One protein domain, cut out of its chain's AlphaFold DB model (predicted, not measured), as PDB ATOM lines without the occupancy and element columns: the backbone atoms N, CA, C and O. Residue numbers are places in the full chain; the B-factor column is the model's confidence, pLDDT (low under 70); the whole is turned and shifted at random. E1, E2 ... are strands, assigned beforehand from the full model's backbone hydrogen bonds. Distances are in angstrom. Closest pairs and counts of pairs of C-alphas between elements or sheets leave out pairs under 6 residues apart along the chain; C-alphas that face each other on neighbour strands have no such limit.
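Overview. This is residues 231 to 285 and 295 to 302 of the 317 residues of the protein "LADA_0G16644g1_1" of Lachancea dasiensis (UniProt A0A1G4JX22). A long, thin, strongly twisted ribbon is built along E3, with E1 and E2 on either side of its first part and E4 beside its last part. The printed part has 63 residues with four named strands, E1 to E4 in chain order, in an all strand, branched, mixed sheet. It is extended, radius of gyration of the C-alphas 20.2 A, spanning 75 by 20 by 11 A.

Along the chain. From first to last C-alpha, E1, residues 231 to 240, from (52.630, 6.926, 16.545), measures 28.5 A; E2, 246 to 256, 30.9 A; E3, 262 to 279, 51.3 A; E4, 296 to 301, ending at (39.961, 23.321, -3.590), 16.3 A.

Arrangement. Pairing is staggered. E1 is parallel to E3 at 26 degrees, N 236 to O 268 2.8 A. E2 and E3 form an antiparallel hairpin, 156 degrees, N 263 to O 255 2.8 A. E4 is antiparallel to E3, 164 degrees, N 275 to O 300 3.2 A. These pairs are within hydrogen-bond range.

Size, cuts and confidence. The farthest C-alphas, Gly 260 and Trp 285, are 74.7 A apart. The links E1 to E2 and E2 to E3 are tight. Residues 286 to 294 are cut out, C-alphas 285 and 295 being 16.6 A apart. Residues 276 to 285 and 295 to 302 have pLDDT under 70.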
ATOM      1  N   ASN A 231      52.451   6.132  17.758       92.44
ATOM      2  CA  ASN A 231      52.630   6.926  16.545       92.44
ATOM      3  C   ASN A 231      51.326   7.633  16.175       92.44
ATOM      4  O   ASN A 231      50.291   6.984  15.991       92.44
ATOM      5  N   VAL A 232      51.380   8.954  16.033       91.38
ATOM      6  CA  VAL A 232      50.254   9.788  15.605       91.38
ATOM      7  C   VAL A 232      50.620  10.462  14.292       91.38
ATOM      8  O   VAL A 232      51.690  11.047  14.158       91.38
ATOM      9  N   VAL A 233      49.725  10.380  13.311       93.00
ATOM     10  CA  VAL A 233      49.924  10.990  11.993       93.00
ATOM     11  C   VAL A 233      48.814  11.993  11.730       93.00
ATOM     12  O   VAL A 233      47.631  11.661  11.841       93.00
ATOM     13  N   SER A 234      49.191  13.208  11.345       87.12
ATOM     14  CA  SER A 234      48.265  14.261  10.938       87.12
ATOM     15  C   SER A 234      48.681  14.881   9.603       87.12
ATOM     16  O   SER A 234      49.793  14.696   9.102       87.12
ATOM     17  N   THR A 235      47.745  15.571   8.952       91.31
ATOM     18  CA  THR A 235      47.986  16.201   7.652       91.31
ATOM     19  C   THR A 235      47.356  17.580   7.625       91.31
ATOM     20  O   THR A 235      46.151  17.721   7.834       91.31
ATOM     21  N   THR A 236      48.172  18.587   7.340       89.38
ATOM     22  CA  THR A 236      47.733  19.964   7.124       89.38
ATOM     23  C   THR A 236      47.731  20.231   5.630       89.38
ATOM     24  O   THR A 236      48.742  20.026   4.965       89.38
ATOM     25  N   VAL A 237      46.593  20.670   5.095       88.88
ATOM     26  CA  VAL A 237      46.426  20.895   3.656       88.88
ATOM     27  C   VAL A 237      46.274  22.380   3.373       88.88
ATOM     28  O   VAL A 237      45.447  23.040   4.005       88.88
ATOM     29  N   GLN A 238      47.017  22.885   2.389       86.69
ATOM     30  CA  GLN A 238      46.871  24.245   1.882       86.69
ATOM     31  C   GLN A 238      46.713  24.273   0.350       86.69
ATOM     32  O   GLN A 238      47.185  23.373  -0.348       86.69
ATOM     33  N   PRO A 239      46.003  25.265  -0.209       86.19
ATOM     34  CA  PRO A 239      45.912  25.435  -1.654       86.19
ATOM     35  C   PRO A 239      47.232  25.939  -2.253       86.19
ATOM     36  O   PRO A 239      47.900  26.771  -1.645       86.19
ATOM     37  N   TRP A 240      47.556  25.510  -3.477       84.94
ATOM     38  CA  TRP A 240      48.687  26.048  -4.248       84.94
ATOM     39  C   TRP A 240      48.392  26.132  -5.752       84.94
ATOM     40  O   TRP A 240      47.405  25.580  -6.246       84.94
ATOM     41  N   SER A 241      49.245  26.853  -6.480       84.00
ATOM     42  CA  SER A 241      49.093  27.153  -7.911       84.00
ATOM     43  C   SER A 241      49.669  26.094  -8.860       84.00
ATOM     44  O   SER A 241      49.577  26.266 -10.075       84.00
ATOM     45  N   GLY A 242      50.280  25.027  -8.343       82.56
ATOM     46  CA  GLY A 242      50.807  23.941  -9.169       82.56
ATOM     47  C   GLY A 242      49.723  22.995  -9.694       82.56
ATOM     48  O   GLY A 242      48.548  23.117  -9.357       82.56
ATOM     49  N   SER A 243      50.126  22.041 -10.539       81.00
ATOM     50  CA  SER A 243      49.208  21.104 -11.204       81.00
ATOM     51  C   SER A 243      48.964  19.798 -10.442       81.00
ATOM     52  O   SER A 243      47.968  19.134 -10.703       81.00
ATOM     53  N   GLU A 244      49.834  19.439  -9.494       85.50
ATOM     54  CA  GLU A 244      49.802  18.153  -8.784       85.50
ATOM     55  C   GLU A 244      49.647  18.325  -7.271       85.50
ATOM     56  O   GLU A 244      49.916  19.385  -6.720       85.50
ATOM     57  N   THR A 245      49.207  17.292  -6.557       86.94
ATOM     58  CA  THR A 245      49.277  17.315  -5.083       86.94
ATOM     59  C   THR A 245      50.695  16.976  -4.641       86.94
ATOM     60  O   THR A 245      51.245  15.975  -5.099       86.94
ATOM     61  N   SER A 246      51.281  17.770  -3.744       87.06
ATOM     62  CA  SER A 246      52.655  17.560  -3.275       87.06
ATOM     63  C   SER A 246      52.775  17.715  -1.764       87.06
ATOM     64  O   SER A 246      52.146  18.585  -1.168       87.06
ATOM     65  N   THR A 247      53.601  16.880  -1.135       92.75
ATOM     66  CA  THR A 247      54.028  17.094   0.255       92.75
ATOM     67  C   THR A 247      55.297  17.925   0.220       92.75
ATOM     68  O   THR A 247      56.325  17.452  -0.260       92.75
ATOM     69  N   TYR A 248      55.230  19.156   0.712       91.75
ATOM     70  CA  TYR A 248      56.377  20.064   0.679       91.75
ATOM     71  C   TYR A 248      57.178  20.042   1.984       91.75
ATOM     72  O   TYR A 248      58.356  20.393   1.989       91.75
ATOM     73  N   LEU A 249      56.561  19.620   3.094       94.25
ATOM     74  CA  LEU A 249      57.221  19.514   4.389       94.25
ATOM     75  C   LEU A 249      56.672  18.327   5.179       94.25
ATOM     76  O   LEU A 249      55.467  18.089   5.232       94.25
ATOM     77  N   THR A 250      57.578  17.601   5.825       94.94
ATOM     78  CA  THR A 250      57.249  16.616   6.857       94.94
ATOM     79  C   THR A 250      57.897  17.077   8.153       94.94
ATOM     80  O   THR A 250      59.096  17.350   8.165       94.94
ATOM     81  N   SER A 251      57.110  17.188   9.218       94.62
ATOM     82  CA  SER A 251      57.598  17.518  10.558       94.62
ATOM     83  C   SER A 251      57.464  16.305  11.468       94.62
ATOM     84  O   SER A 251      56.441  15.619  11.425       94.62
ATOM     85  N   LEU A 252      58.489  16.053  12.281       95.69
ATOM     86  CA  LEU A 252      58.520  14.985  13.273       95.69
ATOM     87  C   LEU A 252      58.749  15.602  14.654       95.69
ATOM     88  O   LEU A 252      59.696  16.371  14.830       95.69
ATOM     89  N   ALA A 253      57.911  15.248  15.621       94.25
ATOM     90  CA  ALA A 253      58.077  15.639  17.014       94.25
ATOM     91  C   ALA A 253      57.949  14.415  17.923       94.25
ATOM     92  O   ALA A 253      57.022  13.623  17.776       94.25
ATOM     93  N   THR A 254      58.869  14.282  18.875       94.62
ATOM     94  CA  THR A 254      58.839  13.224  19.889       94.62
ATOM     95  C   THR A 254      58.609  13.856  21.251       94.62
ATOM     96  O   THR A 254      59.248  14.852  21.594       94.62
ATOM     97  N   SER A 255      57.700  13.280  22.030       93.88
ATOM     98  CA  SER A 255      57.432  13.701  23.404       93.88
ATOM     99  C   SER A 255      57.287  12.490  24.315       93.88
ATOM    100  O   SER A 255      56.714  11.477  23.919       93.88
ATOM    101  N   THR A 256      57.798  12.604  25.536       92.00
ATOM    102  CA  THR A 256      57.649  11.584  26.577       92.00
ATOM    103  C   THR A 256      56.689  12.115  27.632       92.00
ATOM    104  O   THR A 256      56.917  13.192  28.186       92.00
ATOM    105  N   GLY A 257      55.599  11.388  27.875       85.69
ATOM    106  CA  GLY A 257      54.639  11.717  28.925       85.69
ATOM    107  C   GLY A 257      55.201  11.470  30.326       85.69
ATOM    108  O   GLY A 257      56.188  10.756  30.499       85.69
ATOM    109  N   GLU A 258      54.540  12.013  31.352       85.50
ATOM    110  CA  GLU A 258      54.865  11.711  32.760       85.50
ATOM    111  C   GLU A 258      54.704  10.218  33.097       85.50
ATOM    112  O   GLU A 258      55.310   9.723  34.043       85.50
ATOM    113  N   ASP A 259      53.918   9.482  32.306       81.81
ATOM    114  CA  ASP A 259      53.749   8.031  32.402       81.81
ATOM    115  C   ASP A 259      54.889   7.231  31.739       81.81
ATOM    116  O   ASP A 259      54.835   6.000  31.693       81.81
ATOM    117  N   GLY A 260      55.914   7.914  31.217       82.00
ATOM    118  CA  GLY A 260      57.071   7.317  30.552       82.00
ATOM    119  C   GLY A 260      56.803   6.845  29.123       82.00
ATOM    120  O   GLY A 260      57.719   6.335  28.477       82.00
ATOM    121  N   LYS A 261      55.583   7.024  28.598       88.38
ATOM    122  CA  LYS A 261      55.250   6.627  27.227       88.38
ATOM    123  C   LYS A 261      55.714   7.675  26.235       88.38
ATOM    124  O   LYS A 261      55.461   8.870  26.392       88.38
ATOM    125  N   GLU A 262      56.352   7.210  25.171       94.69
ATOM    126  CA  GLU A 262      56.777   8.067  24.075       94.69
ATOM    127  C   GLU A 262      55.686   8.158  23.006       94.69
ATOM    128  O   GLU A 262      55.116   7.150  22.581       94.69
ATOM    129  N   THR A 263      55.402   9.381  22.566       93.94
ATOM    130  CA  THR A 263      54.542   9.665  21.420       93.94
ATOM    131  C   THR A 263      55.359  10.345  20.334       93.94
ATOM    132  O   THR A 263      55.965  11.394  20.568       93.94
ATOM    133  N   VAL A 264      55.334   9.756  19.143       95.00
ATOM    134  CA  VAL A 264      55.930  10.303  17.926       95.00
ATOM    135  C   VAL A 264      54.809  10.859  17.056       95.00
ATOM    136  O   VAL A 264      53.948  10.122  16.569       95.00
ATOM    137  N   GLU A 265      54.813  12.171  16.859       95.94
ATOM    138  CA  GLU A 265      53.882  12.874  15.988       95.94
ATOM    139  C   GLU A 265      54.544  13.171  14.640       95.94
ATOM    140  O   GLU A 265      55.600  13.800  14.565       95.94
ATOM    141  N   THR A 266      53.909  12.719  13.559       94.69
ATOM    142  CA  THR A 266      54.298  13.031  12.181       94.69
ATOM    143  C   THR A 266      53.238  13.919  11.545       94.69
ATOM    144  O   THR A 266      52.087  13.502  11.386       94.69
ATOM    145  N   VAL A 267      53.623  15.126  11.139       93.75
ATOM    146  CA  VAL A 267      52.740  16.074  10.450       93.75
ATOM    147  C   VAL A 267      53.185  16.218   9.001       93.75
ATOM    148  O   VAL A 267      54.283  16.701   8.719       93.75
ATOM    149  N   TYR A 268      52.312  15.834   8.073       92.19
ATOM    150  CA  TYR A 268      52.505  16.080   6.646       92.19
ATOM    151  C   TYR A 268      51.866  17.407   6.250       92.19
ATOM    152  O   TYR A 268      50.665  17.602   6.440       92.19
ATOM    153  N   TYR A 269      52.645  18.306   5.664       91.06
ATOM    154  CA  TYR A 269      52.126  19.526   5.064       91.06
ATOM    155  C   TYR A 269      52.013  19.333   3.557       91.06
ATOM    156  O   TYR A 269      53.006  19.114   2.855       91.06
ATOM    157  N   VAL A 270      50.774  19.367   3.081       92.38
ATOM    158  CA  VAL A 270      50.403  18.992   1.721       92.38
ATOM    159  C   VAL A 270      49.791  20.185   1.011       92.38
ATOM    160  O   VAL A 270      48.912  20.870   1.529       92.38
ATOM    161  N   GLU A 271      50.233  20.403  -0.213       91.00
ATOM    162  CA  GLU A 271      49.694  21.394  -1.123       91.00
ATOM    163  C   GLU A 271      48.806  20.723  -2.172       91.00
ATOM    164  O   GLU A 271      49.216  19.760  -2.824       91.00
ATOM    165  N   THR A 272      47.572  21.214  -2.329       86.00
ATOM    166  CA  THR A 272      46.599  20.695  -3.312       86.00
ATOM    167  C   THR A 272      46.257  21.744  -4.368       86.00
ATOM    168  O   THR A 272      45.953  22.880  -3.979       86.00
ATOM    169  N   PRO A 273      46.287  21.409  -5.674       86.44
ATOM    170  CA  PRO A 273      46.013  22.352  -6.755       86.44
ATOM    171  C   PRO A 273      44.682  23.076  -6.589       86.44
ATOM    172  O   PRO A 273      43.656  22.471  -6.250       86.44
ATOM    173  N   ILE A 274      44.685  24.371  -6.881       84.94
ATOM    174  CA  ILE A 274      43.458  25.149  -7.024       84.94
ATOM    175  C   ILE A 274      42.802  24.774  -8.357       84.94
ATOM    176  O   ILE A 274      43.407  24.927  -9.417       84.94
ATOM    177  N   VAL A 275      41.550  24.308  -8.320       75.19
ATOM    178  CA  VAL A 275      40.790  23.995  -9.535       75.19
ATOM    179  C   VAL A 275      39.825  25.130  -9.830       75.19
ATOM    180  O   VAL A 275      38.903  25.413  -9.060       75.19
ATOM    181  N   ASN A 276      40.016  25.746 -10.991       67.94
ATOM    182  CA  ASN A 276      39.088  26.728 -11.528       67.94
ATOM    183  C   ASN A 276      38.015  25.997 -12.331       67.94
ATOM    184  O   ASN A 276      38.275  25.523 -13.437       67.94
ATOM    185  N   VAL A 277      36.805  25.907 -11.782       64.81
ATOM    186  CA  VAL A 277      35.651  25.415 -12.538       64.81
ATOM    187  C   VAL A 277      34.936  26.622 -13.132       64.81
ATOM    188  O   VAL A 277      34.399  27.465 -12.411       64.81
ATOM    189  N   VAL A 278      34.950  26.707 -14.461       63.53
ATOM    190  CA  VAL A 278      34.168  27.691 -15.212       63.53
ATOM    191  C   VAL A 278      32.888  27.003 -15.669       63.53
ATOM    192  O   VAL A 278      32.936  26.063 -16.461       63.53
ATOM    193  N   SER A 279      31.742  27.447 -15.154       56.03
ATOM    194  CA  SER A 279      30.433  27.004 -15.635       56.03
ATOM    195  C   SER A 279      29.871  28.044 -16.592       56.03
ATOM    196  O   SER A 279      29.569  29.168 -16.184       56.03
ATOM    197  N   THR A 280      29.699  27.665 -17.853       61.03
ATOM    198  CA  THR A 280      29.054  28.524 -18.848       61.03
ATOM    199  C   THR A 280      27.585  28.141 -18.948       61.03
ATOM    200  O   THR A 280      27.247  27.072 -19.453       61.03
ATOM    201  N   THR A 281      26.702  29.013 -18.467       58.94
ATOM    202  CA  THR A 281      25.259  28.863 -18.670       58.94
ATOM    203  C   THR A 281      24.888  29.528 -19.986       58.94
ATOM    204  O   THR A 281      24.989  30.747 -20.117       58.94
ATOM    205  N   VAL A 282      24.468  28.734 -20.969       64.44
ATOM    206  CA  VAL A 282      24.019  29.241 -22.269       64.44
ATOM    207  C   VAL A 282      22.500  29.393 -22.228       64.44
ATOM    208  O   VAL A 282      21.793  28.421 -21.964       64.44
ATOM    209  N   GLN A 283      21.990  30.600 -22.465       59.91
ATOM    210  CA  GLN A 283      20.560  30.837 -22.675       59.91
ATOM    211  C   GLN A 283      20.285  31.053 -24.170       59.91
ATOM    212  O   GLN A 283      21.089  31.709 -24.836       59.91
ATOM    213  N   PRO A 284      19.182  30.515 -24.721       56.28
ATOM    214  CA  PRO A 284      18.812  30.766 -26.109       56.28
ATOM    215  C   PRO A 284      18.439  32.243 -26.305       56.28
ATOM    216  O   PRO A 284      17.611  32.785 -25.575       56.28
ATOM    217  N   TRP A 285      19.045  32.880 -27.309       60.41
ATOM    218  CA  TRP A 285      18.810  34.271 -27.702       60.41
ATOM    219  C   TRP A 285      18.513  34.349 -29.205       60.41
ATOM    220  O   TRP A 285      19.059  33.578 -29.988       60.41
ATOM    221  N   THR A 295      30.189  35.621 -16.838       50.81
ATOM    222  CA  THR A 295      31.067  34.503 -16.493       50.81
ATOM    223  C   THR A 295      31.090  34.394 -14.978       50.81
ATOM    224  O   THR A 295      31.523  35.323 -14.298       50.81
ATOM    225  N   SER A 296      30.624  33.269 -14.440       48.66
ATOM    226  CA  SER A 296      30.819  32.930 -13.032       48.66
ATOM    227  C   SER A 296      31.965  31.927 -12.944       48.66
ATOM    228  O   SER A 296      31.948  30.894 -13.613       48.66
ATOM    229  N   SER A 297      32.991  32.260 -12.165       48.34
ATOM    230  CA  SER A 297      34.097  31.354 -11.858       48.34
ATOM    231  C   SER A 297      34.014  30.990 -10.384       48.34
ATOM    232  O   SER A 297      33.835  31.862  -9.533       48.34
ATOM    233  N   LEU A 298      34.090  29.695 -10.085       49.62
ATOM    234  CA  LEU A 298      33.997  29.189  -8.722       49.62
ATOM    235  C   LEU A 298      35.342  28.557  -8.364       49.62
ATOM    236  O   LEU A 298      35.747  27.551  -8.952       49.62
ATOM    237  N   LEU A 299      36.053  29.182  -7.424       51.38
ATOM    238  CA  LEU A 299      37.319  28.667  -6.912       51.38
ATOM    239  C   LEU A 299      37.004  27.508  -5.965       51.38
ATOM    240  O   LEU A 299      36.390  27.717  -4.919       51.38
ATOM    241  N   THR A 300      37.377  26.283  -6.326       51.56
ATOM    242  CA  THR A 300      37.175  25.114  -5.462       51.56
ATOM    243  C   THR A 300      38.511  24.426  -5.228       51.56
ATOM    244  O   THR A 300      39.217  24.060  -6.165       51.56
ATOM    245  N   THR A 301      38.875  24.231  -3.963       53.88
ATOM    246  CA  THR A 301      39.961  23.321  -3.590       53.88
ATOM    247  C   THR A 301      39.452  21.884  -3.667       53.88
ATOM    248  O   THR A 301      38.307  21.603  -3.300       53.88
ATOM    249  N   MET A 302      40.274  20.946  -4.149       53.66
ATOM    250  CA  MET A 302      39.910  19.524  -4.173       53.66
ATOM    251  C   MET A 302      39.874  18.938  -2.747       53.66
ATOM    252  O   MET A 302      40.727  18.148  -2.358       53.66
TER     253      MET A 302